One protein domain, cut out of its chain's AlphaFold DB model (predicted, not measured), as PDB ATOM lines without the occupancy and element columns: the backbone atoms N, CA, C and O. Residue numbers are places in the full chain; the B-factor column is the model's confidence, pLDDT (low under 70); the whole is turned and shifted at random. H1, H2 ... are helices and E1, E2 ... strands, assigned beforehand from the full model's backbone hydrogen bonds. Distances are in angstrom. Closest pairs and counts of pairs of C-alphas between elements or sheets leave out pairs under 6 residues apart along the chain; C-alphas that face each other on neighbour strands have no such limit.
ATOM      1  N   ALA A 171     211.591 270.855 146.541       84.12
ATOM      2  CA  ALA A 171     211.467 271.520 147.825       84.12
ATOM      3  C   ALA A 171     210.374 272.584 147.783       84.12
ATOM      4  O   ALA A 171     210.193 273.265 146.771       84.12
ATOM      5  N   ARG A 172     209.650 272.735 148.894       80.38
ATOM      6  CA  ARG A 172     208.585 273.735 149.021       80.38
ATOM      7  C   ARG A 172     208.405 274.172 150.469       80.38
ATOM      8  O   ARG A 172     208.560 273.370 151.386       80.38
ATOM      9  N   GLN A 173     208.059 275.443 150.659       82.06
ATOM     10  CA  GLN A 173     207.617 275.962 151.952       82.06
ATOM     11  C   GLN A 173     206.183 275.518 152.243       82.06
ATOM     12  O   GLN A 173     205.304 275.651 151.389       82.06
ATOM     13  N   ALA A 174     205.953 275.019 153.449       80.94
ATOM     14  CA  ALA A 174     204.657 274.597 153.946       80.94
ATOM     15  C   ALA A 174     204.464 275.085 155.387       80.94
ATOM     16  O   ALA A 174     205.418 275.201 156.156       80.94
ATOM     17  N   TYR A 175     203.212 275.358 155.743       80.50
ATOM     18  CA  TYR A 175     202.810 275.747 157.090       80.50
ATOM     19  C   TYR A 175     201.597 274.923 157.502       80.50
ATOM     20  O   TYR A 175     200.581 274.924 156.809       80.50
ATOM     21  N   SER A 176     201.697 274.216 158.627       80.00
ATOM     22  CA  SER A 176     200.588 273.437 159.171       80.00
ATOM     23  C   SER A 176     200.785 273.155 160.654       80.00
ATOM     24  O   SER A 176     201.603 272.320 161.037       80.00
ATOM     25  N   TYR A 177     199.972 273.801 161.489       81.88
ATOM     26  CA  TYR A 177     199.978 273.555 162.931       81.88
ATOM     27  C   TYR A 177     199.618 272.100 163.274       81.88
ATOM     28  O   TYR A 177     200.160 271.532 164.214       81.88
ATOM     29  N   THR A 178     198.731 271.465 162.501       82.69
ATOM     30  CA  THR A 178     198.312 270.076 162.749       82.69
ATOM     31  C   THR A 178     199.384 269.054 162.391       82.69
ATOM     32  O   THR A 178     199.413 267.988 162.997       82.69
ATOM     33  N   TYR A 179     200.249 269.363 161.420       81.69
ATOM     34  CA  TYR A 179     201.308 268.457 160.974       81.69
ATOM     35  C   TYR A 179     202.616 268.671 161.747       81.69
ATOM     36  O   TYR A 179     203.235 267.702 162.175       81.69
ATOM     37  N   PHE A 180     203.030 269.928 161.942       84.06
ATOM     38  CA  PHE A 180     204.315 270.267 162.568       84.06
ATOM     39  C   PHE A 180     204.209 270.542 164.075       84.06
ATOM     40  O   PHE A 180     205.197 270.417 164.789       84.06
ATOM     41  N   GLY A 181     203.018 270.875 164.587       84.81
ATOM     42  CA  GLY A 181     202.811 271.185 166.006       84.81
ATOM     43  C   GLY A 181     203.301 272.574 166.435       84.81
ATOM     44  O   GLY A 181     203.266 272.888 167.625       84.81
ATOM     45  N   ASP A 182     203.730 273.414 165.491       84.00
ATOM     46  CA  ASP A 182     204.231 274.767 165.729       84.00
ATOM     47  C   ASP A 182     203.624 275.792 164.752       84.00
ATOM     48  O   ASP A 182     202.838 275.463 163.860       84.00
ATOM     49  N   GLN A 183     203.936 277.072 164.981       81.94
ATOM     50  CA  GLN A 183     203.539 278.178 164.107       81.94
ATOM     51  C   GLN A 183     204.706 278.674 163.240       81.94
ATOM     52  O   GLN A 183     204.753 279.859 162.904       81.94
ATOM     53  N   GLU A 184     205.621 277.790 162.849       81.44
ATOM     54  CA  GLU A 184     206.776 278.148 162.025       81.44
ATOM     55  C   GLU A 184     206.618 277.696 160.564       81.44
ATOM     56  O   GLU A 184     205.838 276.804 160.223       81.44
ATOM     57  N   TRP A 185     207.334 278.379 159.663       78.75
ATOM     58  CA  TRP A 185     207.407 278.006 158.250       78.75
ATOM     59  C   TRP A 185     208.474 276.939 158.048       78.75
ATOM     60  O   TRP A 185     209.651 277.172 158.321       78.75
ATOM     61  N   HIS A 186     208.068 275.810 157.476       81.50
ATOM     62  CA  HIS A 186     208.949 274.674 157.237       81.50
ATOM     63  C   HIS A 186     209.203 274.475 155.747       81.50
ATOM     64  O   HIS A 186     208.312 274.634 154.915       81.50
ATOM     65  N   CYS A 187     210.424 274.104 155.388       82.12
ATOM     66  CA  CYS A 187     210.833 273.775 154.033       82.12
ATOM     67  C   CYS A 187     210.950 272.261 153.903       82.12
ATOM     68  O   CYS A 187     211.865 271.629 154.432       82.12
ATOM     69  N   LEU A 188     210.000 271.682 153.187       84.19
ATOM     70  CA  LEU A 188     209.962 270.262 152.888       84.19
ATOM     71  C   LEU A 188     210.959 269.958 151.771       84.19
ATOM     72  O   LEU A 188     211.074 270.736 150.822       84.19
ATOM     73  N   ARG A 189     211.671 268.835 151.880       86.00
ATOM     74  CA  ARG A 189     212.607 268.326 150.867       86.00
ATOM     75  C   ARG A 189     212.210 266.905 150.496       86.00
ATOM     76  O   ARG A 189     212.123 266.060 151.380       86.00
ATOM     77  N   CYS A 190     212.038 266.638 149.205       85.62
ATOM     78  CA  CYS A 190     211.704 265.308 148.709       85.62
ATOM     79  C   CYS A 190     212.671 264.827 147.618       85.62
ATOM     80  O   CYS A 190     212.996 265.599 146.709       85.62
ATOM     81  N   PRO A 191     213.139 263.564 147.692       88.00
ATOM     82  CA  PRO A 191     213.986 262.945 146.671       88.00
ATOM     83  C   PRO A 191     213.215 262.433 145.450       88.00
ATOM     84  O   PRO A 191     213.832 262.193 144.414       88.00
ATOM     85  N   ASP A 192     211.903 262.243 145.570       88.31
ATOM     86  CA  ASP A 192     211.041 261.713 144.518       88.31
ATOM     87  C   ASP A 192     209.608 262.265 144.619       88.31
ATOM     88  O   ASP A 192     209.220 262.897 145.610       88.31
ATOM     89  N   ASP A 193     208.827 262.020 143.566       87.69
ATOM     90  CA  ASP A 193     207.442 262.479 143.456       87.69
ATOM     91  C   ASP A 193     206.515 261.795 144.472       87.69
ATOM     92  O   ASP A 193     205.520 262.387 144.883       87.69
ATOM     93  N   ALA A 194     206.836 260.576 144.925       88.94
ATOM     94  CA  ALA A 194     206.033 259.857 145.916       88.94
ATOM     95  C   ALA A 194     206.128 260.522 147.299       88.94
ATOM     96  O   ALA A 194     205.113 260.721 147.967       88.94
ATOM     97  N   CYS A 195     207.334 260.936 147.697       87.38
ATOM     98  CA  CYS A 195     207.545 261.789 148.858       87.38
ATOM     99  C   CYS A 195     206.792 263.109 148.694       87.38
ATOM    100  O   CYS A 195     206.061 263.505 149.600       87.38
ATOM    101  N   ALA A 196     206.908 263.775 147.540       85.62
ATOM    102  CA  ALA A 196     206.226 265.051 147.320       85.62
ATOM    103  C   ALA A 196     204.695 264.912 147.433       85.62
ATOM    104  O   ALA A 196     204.050 265.739 148.080       85.62
ATOM    105  N   ALA A 197     204.131 263.831 146.885       86.44
ATOM    106  CA  ALA A 197     202.706 263.518 146.947       86.44
ATOM    107  C   ALA A 197     202.217 263.282 148.386       86.44
ATOM    108  O   ALA A 197     201.108 263.678 148.739       86.44
ATOM    109  N   SER A 198     203.057 262.704 149.255       85.00
ATOM    110  CA  SER A 198     202.704 262.491 150.669       85.00
ATOM    111  C   SER A 198     202.403 263.795 151.424       85.00
ATOM    112  O   SER A 198     201.632 263.792 152.384       85.00
ATOM    113  N   PHE A 199     202.926 264.926 150.940       81.81
ATOM    114  CA  PHE A 199     202.702 266.248 151.516       81.81
ATOM    115  C   PHE A 199     201.563 267.043 150.855       81.81
ATOM    116  O   PHE A 199     201.323 268.182 151.255       81.81
ATOM    117  N   GLU A 200     200.817 266.484 149.895       77.31
ATOM    118  CA  GLU A 200     199.713 267.191 149.216       77.31
ATOM    119  C   GLU A 200     198.680 267.776 150.191       77.31
ATOM    120  O   GLU A 200     198.261 268.923 150.025       77.31
ATOM    121  N   ALA A 201     198.344 267.040 151.256       68.12
ATOM    122  CA  ALA A 201     197.410 267.486 152.293       68.12
ATOM    123  C   ALA A 201     197.914 268.701 153.103       68.12
ATOM    124  O   ALA A 201     197.118 269.416 153.706       68.12
ATOM    125  N   VAL A 202     199.230 268.940 153.118       71.94
ATOM    126  CA  VAL A 202     199.884 270.053 153.829       71.94
ATOM    127  C   VAL A 202     200.052 271.272 152.906       71.94
ATOM    128  O   VAL A 202     200.106 272.409 153.366       71.94
ATOM    129  N   LEU A 203     200.104 271.057 151.587       68.94
ATOM    130  CA  LEU A 203     200.438 272.074 150.581       68.94
ATOM    131  C   LEU A 203     199.253 272.919 150.091       68.94
ATOM    132  O   LEU A 203     199.471 273.952 149.452       68.94
ATOM    133  N   SER A 204     198.009 272.511 150.354       57.56
ATOM    134  CA  SER A 204     196.799 273.152 149.812       57.56
ATOM    135  C   SER A 204     196.375 274.455 150.514       57.56
ATOM    136  O   SER A 204     195.319 274.991 150.186       57.56
ATOM    137  N   ALA A 205     197.166 274.987 151.455       52.78
ATOM    138  CA  ALA A 205     196.767 276.129 152.289       52.78
ATOM    139  C   ALA A 205     197.722 277.341 152.285       52.78
ATOM    140  O   ALA A 205     197.397 278.355 152.898       52.78
ATOM    141  N   SER A 206     198.883 277.289 151.622       53.62
ATOM    142  CA  SER A 206     199.959 278.256 151.898       53.62
ATOM    143  C   SER A 206     200.616 278.869 150.652       53.62
ATOM    144  O   SER A 206     201.444 278.240 149.992       53.62
ATOM    145  N   LEU A 207     200.302 280.139 150.379       55.00
ATOM    146  CA  LEU A 207     201.172 281.084 149.662       55.00
ATOM    147  C   LEU A 207     201.751 282.033 150.721       55.00
ATOM    148  O   LEU A 207     200.983 282.603 151.492       55.00
ATOM    149  N   SER A 208     203.075 282.177 150.799       55.88
ATOM    150  CA  SER A 208     203.743 282.865 151.914       55.88
ATOM    151  C   SER A 208     204.879 283.786 151.479       55.88
ATOM    152  O   SER A 208     205.437 283.566 150.400       55.88
ATOM    153  N   PRO A 209     205.194 284.833 152.275       49.88
ATOM    154  CA  PRO A 209     206.169 285.853 151.937       49.88
ATOM    155  C   PRO A 209     207.609 285.349 152.077       49.88
ATOM    156  O   PRO A 209     207.911 284.406 152.802       49.88
ATOM    157  N   ALA A 210     208.509 286.042 151.384       46.38
ATOM    158  CA  ALA A 210     209.939 285.777 151.342       46.38
ATOM    159  C   ALA A 210     210.616 285.944 152.720       46.38
ATOM    160  O   ALA A 210     211.122 287.017 153.040       46.38
ATOM    161  N   THR A 211     210.671 284.880 153.517       51.94
ATOM    162  CA  THR A 211     211.566 284.755 154.679       51.94
ATOM    163  C   THR A 211     212.135 283.335 154.759       51.94
ATOM    164  O   THR A 211     211.538 282.396 154.234       51.94
ATOM    165  N   GLY A 212     213.341 283.214 155.329       59.53
ATOM    166  CA  GLY A 212     214.216 282.034 155.266       59.53
ATOM    167  C   GLY A 212     213.606 280.698 155.714       59.53
ATOM    168  O   GLY A 212     212.578 280.642 156.378       59.53
ATOM    169  N   CYS A 213     214.266 279.612 155.310       59.50
ATOM    170  CA  CYS A 213     213.796 278.234 155.444       59.50
ATOM    171  C   CYS A 213     214.290 277.531 156.715       59.50
ATOM    172  O   CYS A 213     215.498 277.457 156.932       59.50
ATOM    173  N   ILE A 214     213.383 276.873 157.446       59.00
ATOM    174  CA  ILE A 214     213.715 275.801 158.401       59.00
ATOM    175  C   ILE A 214     213.386 274.472 157.722       59.00
ATOM    176  O   ILE A 214     212.232 274.213 157.411       59.00
ATOM    177  N   PHE A 215     214.382 273.645 157.401       65.38
ATOM    178  CA  PHE A 215     214.143 272.434 156.610       65.38
ATOM    179  C   PHE A 215     213.717 271.244 157.474       65.38
ATOM    180  O   PHE A 215     214.409 270.893 158.428       65.38
ATOM    181  N   VAL A 216     212.628 270.578 157.087       63.09
ATOM    182  CA  VAL A 216     212.109 269.378 157.760       63.09
ATOM    183  C   VAL A 216     212.468 268.147 156.937       63.09
ATOM    184  O   VAL A 216     212.301 268.130 155.714       63.09
ATOM    185  N   LYS A 217     213.002 267.122 157.608       62.31
ATOM    186  CA  LYS A 217     213.223 265.813 156.987       62.31
ATOM    187  C   LYS A 217     211.884 265.066 156.908       62.31
ATOM    188  O   LYS A 217     211.137 265.135 157.883       62.31
TER     189      LYS A 217
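Overview. This is residues 171 to 217 of the 218 residues of the protein "Rom-1 protein" of Symbiodinium natans (UniProt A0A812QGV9). A small three-stranded sheet, with E2 between E1 and E3, makes the core, and two short helices, H2 and H3, arch from the far end of E2 back to E1. H1, a single helical turn, sits in the link that turns E1 into E2, and residues 204 to 213, with no named element, swing past E1 to reach E3 at the opposite edge of the sheet. The printed part has 47 residues with three named helices and three named strands, in the order E1, H1, E2, H2, H3, E3; the sheet runs E1, E2, E3 and is mixed, and the class is mixed, helices and strands. The whole is compact, with a radius of gyration of the C-alphas of 10.2 A, and rounded, spanning 25 by 21 by 18 A.

Arrangement. In the sheet, E2, residues 186 to 190, is the inner strand. E1, residues 171 to 174, is an edge strand antiparallel to E2, at 146 degrees between their directions, with N 174 and O 186 within hydrogen-bond range at 2.8 A and N 188 and O 172 at 2.9 A. E3, residues 214 to 216, is the other edge strand and parallel to E2, at 43 degrees, with N 187 and O 214 at 2.7 A and N 216 and O 187 at 3.0 A. H2, residues 193 to 198, is on the sheet but only grazes it, with residues 195 to 198; the closest C-alphas of E2 and H2, those of Cys 190 and Ala 196, are 5.7 A apart. H3, residues 200 to 203, also only grazes the sheet, with residues 202 to 203; its closest C-alphas to E1 are those of Leu 203 and Ala 174, 6.0 A apart. H2 and H3 meet only through their link. E2, H2, H3 and E3 make a strand-helix-strand unit, two parallel neighbour strands with helices between them, and its crossover is left-handed. H1, residues 177 to 180, is not on the sheet; it is close to H3 but not clearly touching, with the C-alphas of Tyr 179 and Val 202 7.5 A apart, and it is apart from H2 and E3. In H2 every O i to N i+4 pair is within hydrogen-bond range, while H1 and H3 are too short for such a pair.

Along the chain. E1 begins at C-alpha 171 (211.467, 271.520, 147.825) and is 9.7 A long from first to last C-alpha. E2, the longest strand, runs 13.0 A from C-alpha 186 (208.949, 274.674, 157.237) to Cys 190, and E3 runs 6.7 A and ends at C-alpha 216 (212.109, 269.378, 157.760). H2 is 8.6 A long, H1 5.5 A and H3 5.1 A.

Size, cuts and confidence. The C-alphas of Ala 194 and Thr 211, the two farthest apart, are 27.0 A from each other. The printed part has no cut and no long link; the link from H3 to E3, 10 residues, is short, and the other links are tight. The mean pLDDT of the printed part is 74.6, with residue 201 and residues 203 to 217 under 70.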